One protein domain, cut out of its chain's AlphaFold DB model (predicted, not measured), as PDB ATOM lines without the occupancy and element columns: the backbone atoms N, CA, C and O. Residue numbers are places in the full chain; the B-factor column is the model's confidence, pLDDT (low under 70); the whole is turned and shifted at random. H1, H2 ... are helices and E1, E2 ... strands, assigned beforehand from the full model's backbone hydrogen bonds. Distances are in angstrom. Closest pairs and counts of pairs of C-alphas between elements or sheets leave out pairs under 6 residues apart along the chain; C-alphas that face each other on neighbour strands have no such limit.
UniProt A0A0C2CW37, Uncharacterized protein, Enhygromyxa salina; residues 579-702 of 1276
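This is residues 579 to 702 of the 1276 residues of an uncharacterized protein of Enhygromyxa salina (UniProt A0A0C2CW37). A small three-stranded parallel sheet, E6 E5 E7, with H3 over one face, makes one part of the model; a two-stranded hairpin, E1 and E2, makes another, with H2 packed on E2. H1 lies alongside H3, and the short hairpin of E3 and E4 fills in between H1, H2 and E6. The printed part has 124 residues, with three named helices and seven named strands in the order H1 E1 E2 E3 E4 H2 E5 E6 H3 E7; the class is mixed, helices and strands, and the two hairpins are antiparallel. The whole is compact, with a radius of gyration of the C-alphas of 14.1 A, and spans 41 by 34 by 24 A.

H1, residues 585 to 597, begins at C-alpha (-36.570, 7.041, -29.740) and is 18.4 A long. E1 is residues 598 to 603, 15.0 A, and E2 residues 613 to 618, 17.3 A. E3, residues 630 to 633, and E4, residues 639 to 641, come before H2, residues 642 to 651, 14.9 A. E5 is residues 656 to 659 and E6 residues 675 to 677. H3, residues 680 to 690, is 15.2 A long, and E7, residues 695 to 697, ends at C-alpha (-33.050, -9.318, -14.300).

In the sheet, E5 is the inner strand; N 696 and O 656 are 2.8 A apart, and N 676 and O 657 also 2.8 A. H3 is on the sheet at a height of 9.5 A, two layers, helix on one face of a sheet; it runs along the strands, at 11 degrees to E5 on the local plane. E6, H3 and E7 form a split strand-helix-strand unit, two parallel strands joined through a helix with E5 between them, its crossover right-handed. H2 only grazes this sheet, with residues 645 to 650. H1 and H3 touch, closest at the C-alphas of Ser 595 and Met 689, 4.9 A, the same way at a shallow tilt of 28 degrees. The closest C-alphas of E2 and H2, Leu 614 and Ala 646, are 5.2 A apart. In the hairpin of E1 and E2, N 601 and O 615 are 2.9 A apart; in that of E3 and E4, N 640 and O 632 are 2.8 A. The closest C-alphas of H1 and E3, Ala 587 and Leu 631, are 5.1 A apart. H1 and H2 are apart. Every O i to N i+4 pair is within hydrogen-bond range in H3, 8 of 9 in H1 and 4 of 6 in H2.

The C-alphas farthest apart, of Gly 623 and Asp 702, are 44.3 A apart. The printed part has no cut. The links E2 to E3 and E5 to E6 are long. The mean pLDDT of the printed part is 84.8; residues 607 to 610 and 619 to 622 are under 70.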
ATOM      1  N   LYS A 579     -48.118   6.994 -34.523       80.31
ATOM      2  CA  LYS A 579     -47.863   5.610 -34.097       80.31
ATOM      3  C   LYS A 579     -46.475   5.540 -33.467       80.31
ATOM      4  O   LYS A 579     -45.499   5.885 -34.125       80.31
ATOM      5  N   ILE A 580     -46.406   5.088 -32.218       87.44
ATOM      6  CA  ILE A 580     -45.153   4.825 -31.504       87.44
ATOM      7  C   ILE A 580     -44.870   3.326 -31.588       87.44
ATOM      8  O   ILE A 580     -45.755   2.517 -31.317       87.44
ATOM      9  N   GLU A 581     -43.648   2.964 -31.977       87.38
ATOM     10  CA  GLU A 581     -43.195   1.572 -32.012       87.38
ATOM     11  C   GLU A 581     -42.269   1.276 -30.818       87.38
ATOM     12  O   GLU A 581     -41.401   2.107 -30.515       87.38
ATOM     13  N   PRO A 582     -42.398   0.111 -30.151       87.12
ATOM     14  CA  PRO A 582     -41.486  -0.291 -29.083       87.12
ATOM     15  C   PRO A 582     -40.026  -0.302 -29.546       87.12
ATOM     16  O   PRO A 582     -39.724  -0.860 -30.604       87.12
ATOM     17  N   GLY A 583     -39.135   0.273 -28.734       80.81
ATOM     18  CA  GLY A 583     -37.703   0.417 -29.038       80.81
ATOM     19  C   GLY A 583     -37.344   1.640 -29.893       80.81
ATOM     20  O   GLY A 583     -36.171   1.897 -30.129       80.81
ATOM     21  N   SER A 584     -38.324   2.425 -30.353       85.94
ATOM     22  CA  SER A 584     -38.047   3.706 -31.016       85.94
ATOM     23  C   SER A 584     -37.608   4.790 -30.020       85.94
ATOM     24  O   SER A 584     -37.969   4.751 -28.842       85.94
ATOM     25  N   VAL A 585     -36.927   5.832 -30.515       81.94
ATOM     26  CA  VAL A 585     -36.570   7.041 -29.740       81.94
ATOM     27  C   VAL A 585     -37.800   7.673 -29.070       81.94
ATOM     28  O   VAL A 585     -37.734   8.134 -27.932       81.94
ATOM     29  N   ALA A 586     -38.955   7.645 -29.746       83.06
ATOM     30  CA  ALA A 586     -40.216   8.137 -29.195       83.06
ATOM     31  C   ALA A 586     -40.724   7.273 -28.027       83.06
ATOM     32  O   ALA A 586     -41.214   7.820 -27.042       83.06
ATOM     33  N   ALA A 587     -40.580   5.945 -28.104       86.25
ATOM     34  CA  ALA A 587     -40.944   5.041 -27.012       86.25
ATOM     35  C   ALA A 587     -40.014   5.203 -25.799       86.25
ATOM     36  O   ALA A 587     -40.495   5.243 -24.668       86.25
ATOM     37  N   GLN A 588     -38.705   5.366 -26.029       83.94
ATOM     38  CA  GLN A 588     -37.727   5.656 -24.974       83.94
ATOM     39  C   GLN A 588     -38.050   6.980 -24.268       83.94
ATOM     40  O   GLN A 588     -38.130   7.021 -23.040       83.94
ATOM     41  N   LEU A 589     -38.304   8.050 -25.033       83.56
ATOM     42  CA  LEU A 589     -38.712   9.345 -24.487       83.56
ATOM     43  C   LEU A 589     -40.024   9.227 -23.699       83.56
ATOM     44  O   LEU A 589     -40.115   9.740 -22.587       83.56
ATOM     45  N   ALA A 590     -41.023   8.527 -24.245       86.44
ATOM     46  CA  ALA A 590     -42.296   8.299 -23.569       86.44
ATOM     47  C   ALA A 590     -42.099   7.597 -22.223       86.44
ATOM     48  O   ALA A 590     -42.636   8.051 -21.216       86.44
ATOM     49  N   LEU A 591     -41.301   6.525 -22.188       86.19
ATOM     50  CA  LEU A 591     -41.044   5.771 -20.966       86.19
ATOM     51  C   LEU A 591     -40.261   6.595 -19.941       86.19
ATOM     52  O   LEU A 591     -40.602   6.553 -18.766       86.19
ATOM     53  N   GLN A 592     -39.266   7.376 -20.373       80.56
ATOM     54  CA  GLN A 592     -38.525   8.283 -19.493       80.56
ATOM     55  C   GLN A 592     -39.435   9.342 -18.868       80.56
ATOM     56  O   GLN A 592     -39.334   9.622 -17.678       80.56
ATOM     57  N   VAL A 593     -40.317   9.956 -19.660       82.31
ATOM     58  CA  VAL A 593     -41.247  10.956 -19.127       82.31
ATOM     59  C   VAL A 593     -42.247  10.288 -18.187       82.31
ATOM     60  O   VAL A 593     -42.441  10.755 -17.065       82.31
ATOM     61  N   LEU A 594     -42.824   9.153 -18.591       84.38
ATOM     62  CA  LEU A 594     -43.769   8.407 -17.765       84.38
ATOM     63  C   LEU A 594     -43.131   7.914 -16.468       84.38
ATOM     64  O   LEU A 594     -43.765   8.054 -15.433       84.38
ATOM     65  N   SER A 595     -41.889   7.432 -16.452       80.56
ATOM     66  CA  SER A 595     -41.245   6.994 -15.205       80.56
ATOM     67  C   SER A 595     -41.151   8.110 -14.158       80.56
ATOM     68  O   SER A 595     -41.076   7.814 -12.971       80.56
ATOM     69  N   ARG A 596     -41.183   9.384 -14.577       76.69
ATOM     70  CA  ARG A 596     -41.174  10.553 -13.682       76.69
ATOM     71  C   ARG A 596     -42.571  10.970 -13.243       76.69
ATOM     72  O   ARG A 596     -42.801  11.183 -12.061       76.69
ATOM     73  N   VAL A 597     -43.507  11.066 -14.188       76.25
ATOM     74  CA  VAL A 597     -44.855  11.602 -13.915       76.25
ATOM     75  C   VAL A 597     -45.866  10.547 -13.453       76.25
ATOM     76  O   VAL A 597     -47.002  10.875 -13.103       76.25
ATOM     77  N   THR A 598     -45.482   9.269 -13.479       80.56
ATOM     78  CA  THR A 598     -46.362   8.161 -13.104       80.56
ATOM     79  C   THR A 598     -46.419   7.988 -11.594       80.56
ATOM     80  O   THR A 598     -45.430   8.034 -10.860       80.56
ATOM     81  N   VAL A 599     -47.628   7.736 -11.117       80.81
ATOM     82  CA  VAL A 599     -47.909   7.219  -9.787       80.81
ATOM     83  C   VAL A 599     -48.107   5.711  -9.905       80.81
ATOM     84  O   VAL A 599     -49.153   5.252 -10.371       80.81
ATOM     85  N   THR A 600     -47.090   4.945  -9.506       82.31
ATOM     86  CA  THR A 600     -47.168   3.482  -9.400       82.31
ATOM     87  C   THR A 600     -47.773   3.098  -8.058       82.31
ATOM     88  O   THR A 600     -47.378   3.620  -7.014       82.31
ATOM     89  N   ARG A 601     -48.774   2.215  -8.079       83.38
ATOM     90  CA  ARG A 601     -49.609   1.919  -6.909       83.38
ATOM     91  C   ARG A 601     -49.938   0.446  -6.814       83.38
ATOM     92  O   ARG A 601     -50.064  -0.237  -7.828       83.38
ATOM     93  N   LEU A 602     -50.165  -0.008  -5.588       85.25
ATOM     94  CA  LEU A 602     -50.751  -1.313  -5.323       85.25
ATOM     95  C   LEU A 602     -52.272  -1.233  -5.435       85.25
ATOM     96  O   LEU A 602     -52.893  -0.257  -5.015       85.25
ATOM     97  N   ARG A 603     -52.869  -2.285  -5.981       80.88
ATOM     98  CA  ARG A 603     -54.313  -2.449  -6.127       80.88
ATOM     99  C   ARG A 603     -54.761  -3.737  -5.479       80.88
ATOM    100  O   ARG A 603     -54.180  -4.790  -5.751       80.88
ATOM    101  N   ALA A 604     -55.840  -3.665  -4.704       77.75
ATOM    102  CA  ALA A 604     -56.532  -4.860  -4.250       77.75
ATOM    103  C   ALA A 604     -57.105  -5.638  -5.451       77.75
ATOM    104  O   ALA A 604     -57.290  -5.088  -6.541       77.75
ATOM    105  N   ALA A 605     -57.400  -6.925  -5.255       74.81
ATOM    106  CA  ALA A 605     -58.062  -7.730  -6.278       74.81
ATOM    107  C   ALA A 605     -59.440  -7.130  -6.625       74.81
ATOM    108  O   ALA A 605     -60.235  -6.818  -5.737       74.81
ATOM    109  N   ARG A 606     -59.725  -6.978  -7.923       71.75
ATOM    110  CA  ARG A 606     -60.986  -6.437  -8.464       71.75
ATOM    111  C   ARG A 606     -61.564  -7.396  -9.514       71.75
ATOM    112  O   ARG A 606     -60.800  -8.177 -10.085       71.75
ATOM    113  N   PRO A 607     -62.878  -7.341  -9.815       60.47
ATOM    114  CA  PRO A 607     -63.470  -8.135 -10.892       60.47
ATOM    115  C   PRO A 607     -62.722  -7.919 -12.215       60.47
ATOM    116  O   PRO A 607     -62.579  -6.785 -12.665       60.47
ATOM    117  N   GLY A 608     -62.225  -9.002 -12.819       61.69
ATOM    118  CA  GLY A 608     -61.427  -8.965 -14.052       61.69
ATOM    119  C   GLY A 608     -59.909  -9.056 -13.858       61.69
ATOM    120  O   GLY A 608     -59.202  -9.214 -14.848       61.69
ATOM    121  N   ARG A 609     -59.398  -9.016 -12.619       69.75
ATOM    122  CA  ARG A 609     -58.001  -9.360 -12.304       69.75
ATOM    123  C   ARG A 609     -57.890 -10.712 -11.614       69.75
ATOM    124  O   ARG A 609     -58.757 -11.082 -10.825       69.75
ATOM    125  N   LEU A 610     -56.801 -11.423 -11.902       66.94
ATOM    126  CA  LEU A 610     -56.507 -12.731 -11.308       66.94
ATOM    127  C   LEU A 610     -55.987 -12.602  -9.868       66.94
ATOM    128  O   LEU A 610     -56.193 -13.501  -9.058       66.94
ATOM    129  N   ALA A 611     -55.328 -11.485  -9.547       75.56
ATOM    130  CA  ALA A 611     -54.720 -11.231  -8.247       75.56
ATOM    131  C   ALA A 611     -54.638  -9.717  -7.956       75.56
ATOM    132  O   ALA A 611     -54.803  -8.892  -8.858       75.56
ATOM    133  N   PRO A 612     -54.372  -9.314  -6.701       77.56
ATOM    134  CA  PRO A 612     -53.934  -7.953  -6.408       77.56
ATOM    135  C   PRO A 612     -52.611  -7.643  -7.120       77.56
ATOM    136  O   PRO A 612     -51.748  -8.517  -7.198       77.56
ATOM    137  N   GLY A 613     -52.398  -6.422  -7.603       81.44
ATOM    138  CA  GLY A 613     -51.224  -6.124  -8.435       81.44
ATOM    139  C   GLY A 613     -50.928  -4.639  -8.584       81.44
ATOM    140  O   GLY A 613     -51.378  -3.827  -7.778       81.44
ATOM    141  N   LEU A 614     -50.177  -4.280  -9.623       87.00
ATOM    142  CA  LEU A 614     -49.782  -2.894  -9.889       87.00
ATOM    143  C   LEU A 614     -50.849  -2.108 -10.658       87.00
ATOM    144  O   LEU A 614     -51.635  -2.674 -11.421       87.00
ATOM    145  N   SER A 615     -50.851  -0.790 -10.497       85.50
ATOM    146  CA  SER A 615     -51.517   0.159 -11.392       85.50
ATOM    147  C   SER A 615     -50.644   1.387 -11.605       85.50
ATOM    148  O   SER A 615     -49.893   1.782 -10.713       85.50
ATOM    149  N   PHE A 616     -50.796   1.995 -12.778       86.19
ATOM    150  CA  PHE A 616     -50.129   3.226 -13.178       86.19
ATOM    151  C   PHE A 616     -51.180   4.315 -13.388       86.19
ATOM    152  O   PHE A 616     -52.196   4.081 -14.052       86.19
ATOM    153  N   SER A 617     -50.939   5.492 -12.823       81.75
ATOM    154  CA  SER A 617     -51.826   6.652 -12.934       81.75
ATOM    155  C   SER A 617     -51.009   7.917 -13.155       81.75
ATOM    156  O   SER A 617     -49.848   7.973 -12.754       81.75
ATOM    157  N   LEU A 618     -51.601   8.937 -13.772       77.88
ATOM    158  CA  LEU A 618     -51.002  10.267 -13.845       77.88
ATOM    159  C   LEU A 618     -51.589  11.159 -12.753       77.88
ATOM    160  O   LEU A 618     -52.763  11.042 -12.412       77.88
ATOM    161  N   ALA A 619     -50.778  12.076 -12.229       66.56
ATOM    162  CA  ALA A 619     -51.274  13.131 -11.343       66.56
ATOM    163  C   ALA A 619     -52.028  14.241 -12.112       66.56
ATOM    164  O   ALA A 619     -52.822  14.968 -11.520       66.56
ATOM    165  N   GLY A 620     -51.804  14.366 -13.429       65.56
ATOM    166  CA  GLY A 620     -52.435  15.353 -14.312       65.56
ATOM    167  C   GLY A 620     -53.256  14.724 -15.444       65.56
ATOM    168  O   GLY A 620     -53.146  13.533 -15.723       65.56
ATOM    169  N   SER A 621     -54.076  15.531 -16.126       65.88
ATOM    170  CA  SER A 621     -54.894  15.072 -17.259       65.88
ATOM    171  C   SER A 621     -54.231  15.387 -18.600       65.88
ATOM    172  O   SER A 621     -53.936  16.541 -18.894       65.88
ATOM    173  N   THR A 622     -54.040  14.366 -19.435       67.69
ATOM    174  CA  THR A 622     -53.466  14.483 -20.789       67.69
ATOM    175  C   THR A 622     -54.511  14.378 -21.903       67.69
ATOM    176  O   THR A 622     -54.165  14.451 -23.076       67.69
ATOM    177  N   GLY A 623     -55.795  14.181 -21.573       71.00
ATOM    178  CA  GLY A 623     -56.881  14.002 -22.553       71.00
ATOM    179  C   GLY A 623     -56.865  12.670 -23.330       71.00
ATOM    180  O   GLY A 623     -57.804  12.389 -24.070       71.00
ATOM    181  N   PHE A 624     -55.842  11.832 -23.144       82.62
ATOM    182  CA  PHE A 624     -55.723  10.457 -23.651       82.62
ATOM    183  C   PHE A 624     -54.976   9.590 -22.619       82.62
ATOM    184  O   PHE A 624     -54.388  10.136 -21.689       82.62
ATOM    185  N   ASP A 625     -54.986   8.258 -22.768       83.62
ATOM    186  CA  ASP A 625     -54.321   7.312 -21.849       83.62
ATOM    187  C   ASP A 625     -52.917   6.915 -22.358       83.62
ATOM    188  O   ASP A 625     -52.809   5.959 -23.136       83.62
ATOM    189  N   PRO A 626     -51.824   7.588 -21.940       87.56
ATOM    190  CA  PRO A 626     -50.477   7.254 -22.406       87.56
ATOM    191  C   PRO A 626     -50.012   5.867 -21.956       87.56
ATOM    192  O   PRO A 626     -49.163   5.265 -22.604       87.56
ATOM    193  N   PHE A 627     -50.610   5.304 -20.904       89.31
ATOM    194  CA  PHE A 627     -50.286   3.955 -20.437       89.31
ATOM    195  C   PHE A 627     -50.764   2.850 -21.380       89.31
ATOM    196  O   PHE A 627     -50.355   1.703 -21.204       89.31
ATOM    197  N   SER A 628     -51.624   3.177 -22.350       88.88
ATOM    198  CA  SER A 628     -52.082   2.254 -23.396       88.88
ATOM    199  C   SER A 628     -51.157   2.196 -24.616       88.88
ATOM    200  O   SER A 628     -51.352   1.353 -25.489       88.88
ATOM    201  N   LEU A 629     -50.142   3.064 -24.682       90.69
ATOM    202  CA  LEU A 629     -49.174   3.074 -25.775       90.69
ATOM    203  C   LEU A 629     -48.279   1.823 -25.713       90.69
ATOM    204  O   LEU A 629     -47.858   1.443 -24.620       90.69
ATOM    205  N   PRO A 630     -47.948   1.191 -26.856       92.38
ATOM    206  CA  PRO A 630     -47.048   0.042 -26.902       92.38
ATOM    207  C   PRO A 630     -45.592   0.510 -26.763       92.38
ATOM    208  O   PRO A 630     -44.918   0.793 -27.753       92.38
ATOM    209  N   LEU A 631     -45.116   0.643 -25.524       92.81
ATOM    210  CA  LEU A 631     -43.787   1.193 -25.220       92.81
ATOM    211  C   LEU A 631     -42.709   0.117 -25.067       92.81
ATOM    212  O   LEU A 631     -41.533   0.391 -25.295       92.81
ATOM    213  N   LEU A 632     -43.105  -1.097 -24.687       94.62
ATOM    214  CA  LEU A 632     -42.207  -2.195 -24.339       94.62
ATOM    215  C   LEU A 632     -42.366  -3.358 -25.319       94.62
ATOM    216  O   LEU A 632     -43.377  -3.474 -26.017       94.62
ATOM    217  N   ARG A 633     -41.365  -4.237 -25.367       94.75
ATOM    218  CA  ARG A 633     -41.394  -5.463 -26.169       94.75
ATOM    219  C   ARG A 633     -40.911  -6.645 -25.336       94.75
ATOM    220  O   ARG A 633     -39.961  -6.503 -24.570       94.75
ATOM    221  N   THR A 634     -41.551  -7.795 -25.492       95.00
ATOM    222  CA  THR A 634     -41.071  -9.061 -24.921       95.00
ATOM    223  C   THR A 634     -39.995  -9.685 -25.808       95.00
ATOM    224  O   THR A 634     -39.894  -9.355 -26.991       95.00
ATOM    225  N   LEU A 635     -39.218 -10.631 -25.281       92.19
ATOM    226  CA  LEU A 635     -38.287 -11.428 -26.084       92.19
ATOM    227  C   LEU A 635     -39.013 -12.282 -27.137       92.19
ATOM    228  O   LEU A 635     -38.487 -12.475 -28.230       92.19
ATOM    229  N   GLY A 636     -40.251 -12.705 -26.862       88.81
ATOM    230  CA  GLY A 636     -41.146 -13.328 -27.849       88.81
ATOM    231  C   GLY A 636     -41.659 -12.378 -28.948       88.81
ATOM    232  O   GLY A 636     -42.309 -12.808 -29.900       88.81
ATOM    233  N   GLY A 637     -41.350 -11.077 -28.865       90.81
ATOM    234  CA  GLY A 637     -41.660 -10.073 -29.887       90.81
ATOM    235  C   GLY A 637     -42.999  -9.350 -29.704       90.81
ATOM    236  O   GLY A 637     -43.310  -8.451 -30.493       90.81
ATOM    237  N   ARG A 638     -43.767  -9.681 -28.658       93.31
ATOM    238  CA  ARG A 638     -45.044  -9.039 -28.322       93.31
ATOM    239  C   ARG A 638     -44.811  -7.599 -27.864       93.31
ATOM    240  O   ARG A 638     -44.025  -7.348 -26.956       93.31
ATOM    241  N   ALA A 639     -45.520  -6.653 -28.477       93.00
ATOM    242  CA  ALA A 639     -45.570  -5.273 -28.003       93.00
ATOM    243  C   ALA A 639     -46.457  -5.184 -26.752       93.00
ATOM    244  O   ALA A 639     -47.549  -5.751 -26.736       93.00
ATOM    245  N   LEU A 640     -45.986  -4.476 -25.730       94.06
ATOM    246  CA  LEU A 640     -46.672  -4.308 -24.454       94.06
ATOM    247  C   LEU A 640     -46.821  -2.831 -24.100       94.06
ATOM    248  O   LEU A 640     -45.880  -2.036 -24.178       94.06
ATOM    249  N   SER A 641     -48.019  -2.490 -23.651       93.50
ATOM    250  CA  SER A 641     -48.313  -1.239 -22.965       93.50
ATOM    251  C   SER A 641     -48.042  -1.335 -21.461       93.50
ATOM    252  O   SER A 641     -47.938  -2.427 -20.903       93.50
ATOM    253  N   LEU A 642     -47.967  -0.197 -20.765       91.75
ATOM    254  CA  LEU A 642     -47.819  -0.198 -19.302       91.75
ATOM    255  C   LEU A 642     -49.065  -0.774 -18.607       91.75
ATOM    256  O   LEU A 642     -48.952  -1.425 -17.571       91.75
ATOM    257  N   ARG A 643     -50.260  -0.620 -19.193       88.44
ATOM    258  CA  ARG A 643     -51.473  -1.296 -18.690       88.44
ATOM    259  C   ARG A 643     -51.345  -2.819 -18.764       88.44
ATOM    260  O   ARG A 643     -51.694  -3.499 -17.802       88.44
ATOM    261  N   GLU A 644     -50.839  -3.348 -19.874       91.50
ATOM    262  CA  GLU A 644     -50.608  -4.789 -20.028       91.50
ATOM    263  C   GLU A 644     -49.457  -5.283 -19.158       91.50
ATOM    264  O   GLU A 644     -49.555  -6.374 -18.609       91.50
ATOM    265  N   LEU A 645     -48.411  -4.477 -18.960       92.31
ATOM    266  CA  LEU A 645     -47.334  -4.797 -18.028       92.31
ATOM    267  C   LEU A 645     -47.871  -4.998 -16.603       92.31
ATOM    268  O   LEU A 645     -47.509  -5.959 -15.932       92.31
ATOM    269  N   ALA A 646     -48.778  -4.127 -16.151       89.44
ATOM    270  CA  ALA A 646     -49.424  -4.284 -14.853       89.44
ATOM    271  C   ALA A 646     -50.224  -5.594 -14.750       89.44
ATOM    272  O   ALA A 646     -50.211  -6.224 -13.696       89.44
ATOM    273  N   LEU A 647     -50.890  -6.021 -15.829       88.56
ATOM    274  CA  LEU A 647     -51.590  -7.311 -15.879       88.56
ATOM    275  C   LEU A 647     -50.618  -8.491 -15.918       88.56
ATOM    276  O   LEU A 647     -50.873  -9.497 -15.269       88.56
ATOM    277  N   LEU A 648     -49.485  -8.359 -16.610       90.31
ATOM    278  CA  LEU A 648     -48.450  -9.392 -16.652       90.31
ATOM    279  C   LEU A 648     -47.954  -9.728 -15.240       90.31
ATOM    280  O   LEU A 648     -47.760 -10.901 -14.936       90.31
ATOM    281  N   THR A 649     -47.872  -8.730 -14.346       90.25
ATOM    282  CA  THR A 649     -47.512  -8.972 -12.939       90.25
ATOM    283  C   THR A 649     -48.465  -9.927 -12.215       90.25
ATOM    284  O   THR A 649     -48.051 -10.600 -11.273       90.25
ATOM    285  N   ASP A 650     -49.724 -10.058 -12.652       87.56
ATOM    286  CA  ASP A 650     -50.685 -11.049 -12.143       87.56
ATOM    287  C   ASP A 650     -50.235 -12.484 -12.405       87.56
ATOM    288  O   ASP A 650     -50.384 -13.338 -11.530       87.56
ATOM    289  N   GLU A 651     -49.572 -12.723 -13.529       89.00
ATOM    290  CA  GLU A 651     -49.090 -14.041 -13.937       89.00
ATOM    291  C   GLU A 651     -47.689 -14.365 -13.392       89.00
ATOM    292  O   GLU A 651     -47.328 -15.534 -13.277       89.00
ATOM    293  N   THR A 652     -46.924 -13.344 -13.000       91.69
ATOM    294  CA  THR A 652     -45.518 -13.436 -12.563       91.69
ATOM    295  C   THR A 652     -45.322 -13.103 -11.080       91.69
ATOM    296  O   THR A 652     -44.322 -12.518 -10.668       91.69
ATOM    297  N   ALA A 653     -46.305 -13.446 -10.242       89.38
ATOM    298  CA  ALA A 653     -46.249 -13.271  -8.784       89.38
ATOM    299  C   ALA A 653     -45.939 -11.833  -8.297       89.38
ATOM    300  O   ALA A 653     -45.477 -11.656  -7.174       89.38
ATOM    301  N   GLY A 654     -46.242 -10.803  -9.091       89.44
ATOM    302  CA  GLY A 654     -45.988  -9.402  -8.749       89.44
ATOM    303  C   GLY A 654     -44.622  -8.872  -9.206       89.44
ATOM    304  O   GLY A 654     -44.259  -7.774  -8.793       89.44
ATOM    305  N   LEU A 655     -43.880  -9.627 -10.023       92.31
ATOM    306  CA  LEU A 655     -42.544  -9.274 -10.521       92.31
ATOM    307  C   LEU A 655     -42.559  -8.992 -12.026       92.31
ATOM    308  O   LEU A 655     -43.336  -9.583 -12.773       92.31
ATOM    309  N   VAL A 656     -41.678  -8.109 -12.485       93.94
ATOM    310  CA  VAL A 656     -41.417  -7.863 -13.909       93.94
ATOM    311  C   VAL A 656     -40.032  -8.384 -14.262       93.94
ATOM    312  O   VAL A 656     -39.068  -8.068 -13.572       93.94
ATOM    313  N   TYR A 657     -39.942  -9.149 -15.347       94.62
ATOM    314  CA  TYR A 657     -38.709  -9.795 -15.791       94.62
ATOM    315  C   TYR A 657     -38.127  -9.117 -17.028       94.62
ATOM    316  O   TYR A 657     -38.873  -8.793 -17.953       94.62
ATOM    317  N   GLY A 658     -36.808  -8.927 -17.069       94.00
ATOM    318  CA  GLY A 658     -36.116  -8.316 -18.206       94.00
ATOM    319  C   GLY A 658     -34.717  -8.873 -18.460       94.00
ATOM    320  O   GLY A 658     -34.138  -9.561 -17.620       94.00
ATOM    321  N   THR A 659     -34.197  -8.564 -19.647       92.25
ATOM    322  CA  THR A 659     -32.824  -8.860 -20.091       92.25
ATOM    323  C   THR A 659     -32.229  -7.625 -20.751       92.25
ATOM    324  O   THR A 659     -32.981  -6.841 -21.346       92.25
ATOM    325  N   VAL A 660     -30.904  -7.472 -20.669       87.94
ATOM    326  CA  VAL A 660     -30.163  -6.408 -21.360       87.94
ATOM    327  C   VAL A 660     -29.127  -6.993 -22.336       87.94
ATOM    328  O   VAL A 660     -28.584  -8.063 -22.063       87.94
ATOM    329  N   PRO A 661     -28.846  -6.350 -23.490       80.56
ATOM    330  CA  PRO A 661     -27.947  -6.889 -24.514       80.56
ATOM    331  C   PRO A 661     -26.509  -7.121 -24.045       80.56
ATOM    332  O   PRO A 661     -25.788  -7.911 -24.649       80.56
ATOM    333  N   GLU A 662     -26.069  -6.389 -23.020       79.69
ATOM    334  CA  GLU A 662     -24.699  -6.421 -22.511       79.69
ATOM    335  C   GLU A 662     -24.366  -7.723 -21.764       79.69
ATOM    336  O   GLU A 662     -23.189  -8.055 -21.624       79.69
ATOM    337  N   VAL A 663     -25.378  -8.476 -21.318       79.00
ATOM    338  CA  VAL A 663     -25.226  -9.741 -20.588       79.00
ATOM    339  C   VAL A 663     -25.717 -10.891 -21.466       79.00
ATOM    340  O   VAL A 663     -26.767 -10.809 -22.097       79.00
ATOM    341  N   THR A 664     -24.954 -11.987 -21.527       79.94
ATOM    342  CA  THR A 664     -25.350 -13.162 -22.323       79.94
ATOM    343  C   THR A 664     -26.512 -13.886 -21.635       79.94
ATOM    344  O   THR A 664     -26.321 -14.345 -20.510       79.94
ATOM    345  N   PRO A 665     -27.690 -14.022 -22.277       80.44
ATOM    346  CA  PRO A 665     -28.871 -14.543 -21.604       80.44
ATOM    347  C   PRO A 665     -28.928 -16.088 -21.602       80.44
ATOM    348  O   PRO A 665     -28.934 -16.715 -22.660       80.44
ATOM    349  N   ASP A 666     -29.025 -16.699 -20.421       88.19
ATOM    350  CA  ASP A 666     -29.456 -18.075 -20.155       88.19
ATOM    351  C   ASP A 666     -30.961 -18.076 -19.851       88.19
ATOM    352  O   ASP A 666     -31.392 -17.693 -18.769       88.19
ATOM    353  N   LEU A 667     -31.786 -18.496 -20.812       88.19
ATOM    354  CA  LEU A 667     -33.253 -18.438 -20.710       88.19
ATOM    355  C   LEU A 667     -33.912 -19.814 -20.842       88.19
ATOM    356  O   LEU A 667     -35.101 -19.914 -21.161       88.19
ATOM    357  N   ASP A 668     -33.148 -20.882 -20.618       86.62
ATOM    358  CA  ASP A 668     -33.609 -22.242 -20.868       86.62
ATOM    359  C   ASP A 668     -34.861 -22.589 -20.042       86.62
ATOM    360  O   ASP A 668     -34.893 -22.534 -18.809       86.62
ATOM    361  N   GLY A 669     -35.926 -22.971 -20.754       84.69
ATOM    362  CA  GLY A 669     -37.206 -23.373 -20.169       84.69
ATOM    363  C   GLY A 669     -38.084 -22.230 -19.649       84.69
ATOM    364  O   GLY A 669     -39.097 -22.522 -19.009       84.69
ATOM    365  N   LEU A 670     -37.730 -20.964 -19.903       91.56
ATOM    366  CA  LEU A 670     -38.531 -19.796 -19.522       91.56
ATOM    367  C   LEU A 670     -39.486 -19.354 -20.638       91.56
ATOM    368  O   LEU A 670     -39.171 -19.429 -21.826       91.56
ATOM    369  N   ASP A 671     -40.656 -18.854 -20.249       93.12
ATOM    370  CA  ASP A 671     -41.631 -18.259 -21.164       93.12
ATOM    371  C   ASP A 671     -41.170 -16.869 -21.649       93.12
ATOM    372  O   ASP A 671     -41.301 -15.860 -20.950       93.12
ATOM    373  N   LEU A 672     -40.641 -16.821 -22.875       93.62
ATOM    374  CA  LEU A 672     -40.113 -15.605 -23.504       93.62
ATOM    375  C   LEU A 672     -41.185 -14.533 -23.770       93.62
ATOM    376  O   LEU A 672     -40.842 -13.359 -23.934       93.62
ATOM    377  N   ASP A 673     -42.474 -14.890 -23.784       93.69
ATOM    378  CA  ASP A 673     -43.572 -13.926 -23.927       93.69
ATOM    379  C   ASP A 673     -43.838 -13.127 -22.643       93.69
ATOM    380  O   ASP A 673     -44.643 -12.194 -22.645       93.69
ATOM    381  N   ARG A 674     -43.142 -13.457 -21.550       94.25
ATOM    382  CA  ARG A 674     -43.266 -12.800 -20.241       94.25
ATOM    383  C   ARG A 674     -41.990 -12.076 -19.800       94.25
ATOM    384  O   ARG A 674     -41.974 -11.483 -18.723       94.25
ATOM    385  N   ILE A 675     -40.941 -12.106 -20.623       94.81
ATOM    386  CA  ILE A 675     -39.644 -11.471 -20.353       94.81
ATOM    387  C   ILE A 675     -39.462 -10.289 -21.298       94.81
ATOM    388  O   ILE A 675     -39.635 -10.429 -22.508       94.81
ATOM    389  N   LEU A 676     -39.115  -9.122 -20.761       95.50
ATOM    390  CA  LEU A 676     -38.899  -7.903 -21.534       95.50
ATOM    391  C   LEU A 676     -37.514  -7.881 -22.198       95.50
ATOM    392  O   LEU A 676     -36.502  -8.218 -21.582       95.50
ATOM    393  N   ALA A 677     -37.478  -7.421 -23.448       92.62
ATOM    394  CA  ALA A 677     -36.260  -7.075 -24.169       92.62
ATOM    395  C   ALA A 677     -35.969  -5.584 -23.932       92.62
ATOM    396  O   ALA A 677     -36.685  -4.728 -24.462       92.62
ATOM    397  N   LEU A 678     -34.978  -5.268 -23.096       90.44
ATOM    398  CA  LEU A 678     -34.727  -3.905 -22.623       90.44
ATOM    399  C   LEU A 678     -33.322  -3.445 -22.994       90.44
ATOM    400  O   LEU A 678     -32.370  -4.198 -22.897       90.44
ATOM    401  N   GLU A 679     -33.176  -2.177 -23.353       84.56
ATOM    402  CA  GLU A 679     -31.870  -1.509 -23.355       84.56
ATOM    403  C   GLU A 679     -31.568  -0.955 -21.955       84.56
ATOM    404  O   GLU A 679     -32.500  -0.628 -21.211       84.56
ATOM    405  N   ALA A 680     -30.292  -0.739 -21.616       79.00
ATOM    406  CA  ALA A 680     -29.875  -0.259 -20.293       79.00
ATOM    407  C   ALA A 680     -30.588   1.033 -19.827       79.00
ATOM    408  O   ALA A 680     -30.866   1.212 -18.639       79.00
ATOM    409  N   GLY A 681     -30.904   1.957 -20.743       75.19
ATOM    410  CA  GLY A 681     -31.664   3.174 -20.424       75.19
ATOM    411  C   GLY A 681     -33.145   2.908 -20.117       75.19
ATOM    412  O   GLY A 681     -33.709   3.502 -19.198       75.19
ATOM    413  N   THR A 682     -33.758   1.984 -20.860       83.44
ATOM    414  CA  THR A 682     -35.166   1.579 -20.713       83.44
ATOM    415  C   THR A 682     -35.366   0.788 -19.422       83.44
ATOM    416  O   THR A 682     -36.319   1.040 -18.686       83.44
ATOM    417  N   GLU A 683     -34.435  -0.113 -19.104       85.94
ATOM    418  CA  GLU A 683     -34.414  -0.846 -17.839       85.94
ATOM    419  C   GLU A 683     -34.371   0.105 -16.639       85.94
ATOM    420  O   GLU A 683     -35.184  -0.018 -15.727       85.94
ATOM    421  N   ARG A 684     -33.489   1.112 -16.660       78.94
ATOM    422  CA  ARG A 684     -33.407   2.107 -15.582       78.94
ATOM    423  C   ARG A 684     -34.696   2.904 -15.411       78.94
ATOM    424  O   ARG A 684     -35.120   3.112 -14.277       78.94
ATOM    425  N   ALA A 685     -35.340   3.321 -16.502       80.31
ATOM    426  CA  ALA A 685     -36.640   3.993 -16.429       80.31
ATOM    427  C   ALA A 685     -37.718   3.075 -15.820       80.31
ATOM    428  O   ALA A 685     -38.558   3.527 -15.044       80.31
ATOM    429  N   LEU A 686     -37.665   1.776 -16.128       86.31
ATOM    430  CA  LEU A 686     -38.588   0.783 -15.591       86.31
ATOM    431  C   LEU A 686     -38.343   0.506 -14.100       86.31
ATOM    432  O   LEU A 686     -39.291   0.544 -13.321       86.31
ATOM    433  N   ILE A 687     -37.090   0.313 -13.678       81.69
ATOM    434  CA  ILE A 687     -36.708   0.201 -12.259       81.69
ATOM    435  C   ILE A 687     -37.092   1.480 -11.511       81.69
ATOM    436  O   ILE A 687     -37.641   1.407 -10.418       81.69
ATOM    437  N   GLY A 688     -36.882   2.651 -12.112       76.38
ATOM    438  CA  GLY A 688     -37.308   3.933 -11.551       76.38
ATOM    439  C   GLY A 688     -38.824   4.067 -11.388       76.38
ATOM    440  O   GLY A 688     -39.265   4.884 -10.601       76.38
ATOM    441  N   MET A 689     -39.627   3.267 -12.092       81.31
ATOM    442  CA  MET A 689     -41.087   3.255 -11.966       81.31
ATOM    443  C   MET A 689     -41.595   2.141 -11.034       81.31
ATOM    444  O   MET A 689     -42.636   2.302 -10.392       81.31
ATOM    445  N   LEU A 690     -40.894   1.003 -10.984       84.75
ATOM    446  CA  LEU A 690     -41.302  -0.208 -10.264       84.75
ATOM    447  C   LEU A 690     -40.581  -0.412  -8.920       84.75
ATOM    448  O   LEU A 690     -41.101  -1.121  -8.065       84.75
ATOM    449  N   GLY A 691     -39.409   0.180  -8.714       81.19
ATOM    450  CA  GLY A 691     -38.498  -0.157  -7.616       81.19
ATOM    451  C   GLY A 691     -37.737  -1.472  -7.845       81.19
ATOM    452  O   GLY A 691     -38.173  -2.348  -8.598       81.19
ATOM    453  N   GLU A 692     -36.592  -1.637  -7.174       80.81
ATOM    454  CA  GLU A 692     -35.757  -2.848  -7.287       80.81
ATOM    455  C   GLU A 692     -36.491  -4.105  -6.818       80.81
ATOM    456  O   GLU A 692     -36.312  -5.185  -7.372       80.81
ATOM    457  N   ALA A 693     -37.373  -3.987  -5.826       83.50
ATOM    458  CA  ALA A 693     -38.138  -5.122  -5.327       83.50
ATOM    459  C   ALA A 693     -39.208  -5.629  -6.319       83.50
ATOM    460  O   ALA A 693     -39.706  -6.743  -6.143       83.50
ATOM    461  N   GLY A 694     -39.569  -4.838  -7.339       87.50
ATOM    462  CA  GLY A 694     -40.569  -5.182  -8.358       87.50
ATOM    463  C   GLY A 694     -39.999  -5.635  -9.708       87.50
ATOM    464  O   GLY A 694     -40.729  -6.242 -10.492       87.50
ATOM    465  N   TYR A 695     -38.721  -5.366  -9.984       90.88
ATOM    466  CA  TYR A 695     -38.038  -5.746 -11.226       90.88
ATOM    467  C   TYR A 695     -36.963  -6.806 -10.968       90.88
ATOM    468  O   TYR A 695     -36.264  -6.760  -9.957       90.88
ATOM    469  N   VAL A 696     -36.826  -7.757 -11.886       91.06
ATOM    470  CA  VAL A 696     -35.875  -8.864 -11.797       91.06
ATOM    471  C   VAL A 696     -35.183  -9.036 -13.143       91.06
ATOM    472  O   VAL A 696     -35.836  -9.272 -14.164       91.06
ATOM    473  N   ARG A 697     -33.855  -8.957 -13.137       89.56
ATOM    474  CA  ARG A 697     -33.050  -9.318 -14.300       89.56
ATOM    475  C   ARG A 697     -32.882 -10.839 -14.334       89.56
ATOM    476  O   ARG A 697     -32.679 -11.455 -13.292       89.56
ATOM    477  N   VAL A 698     -33.061 -11.445 -15.506       89.38
ATOM    478  CA  VAL A 698     -33.026 -12.913 -15.691       89.38
ATOM    479  C   VAL A 698     -32.111 -13.341 -16.837       89.38
ATOM    480  O   VAL A 698     -32.265 -14.438 -17.356       89.38
ATOM    481  N   ASP A 699     -31.189 -12.481 -17.265       85.31
ATOM    482  CA  ASP A 699     -30.224 -12.812 -18.313       85.31
ATOM    483  C   ASP A 699     -29.193 -13.838 -17.830       85.31
ATOM    484  O   ASP A 699     -29.143 -14.916 -18.394       85.31
ATOM    485  N   ALA A 700     -28.414 -13.592 -16.780       82.25
ATOM    486  CA  ALA A 700     -27.369 -14.543 -16.366       82.25
ATOM    487  C   ALA A 700     -27.907 -15.803 -15.646       82.25
ATOM    488  O   ALA A 700     -27.274 -16.864 -15.680       82.25
ATOM    489  N   ARG A 701     -29.093 -15.705 -15.019       85.56
ATOM    490  CA  ARG A 701     -29.714 -16.766 -14.205       85.56
ATOM    491  C   ARG A 701     -28.727 -17.322 -13.179       85.56
ATOM    492  O   ARG A 701     -28.458 -18.519 -13.128       85.56
ATOM    493  N   ASP A 702     -28.165 -16.478 -12.339       88.06
ATOM    494  CA  ASP A 702     -27.060 -16.875 -11.476       88.06
ATOM    495  C   ASP A 702     -27.441 -17.968 -10.472       88.06
ATOM    496  O   ASP A 702     -28.580 -18.088 -10.017       88.06
TER     497      ASP A 702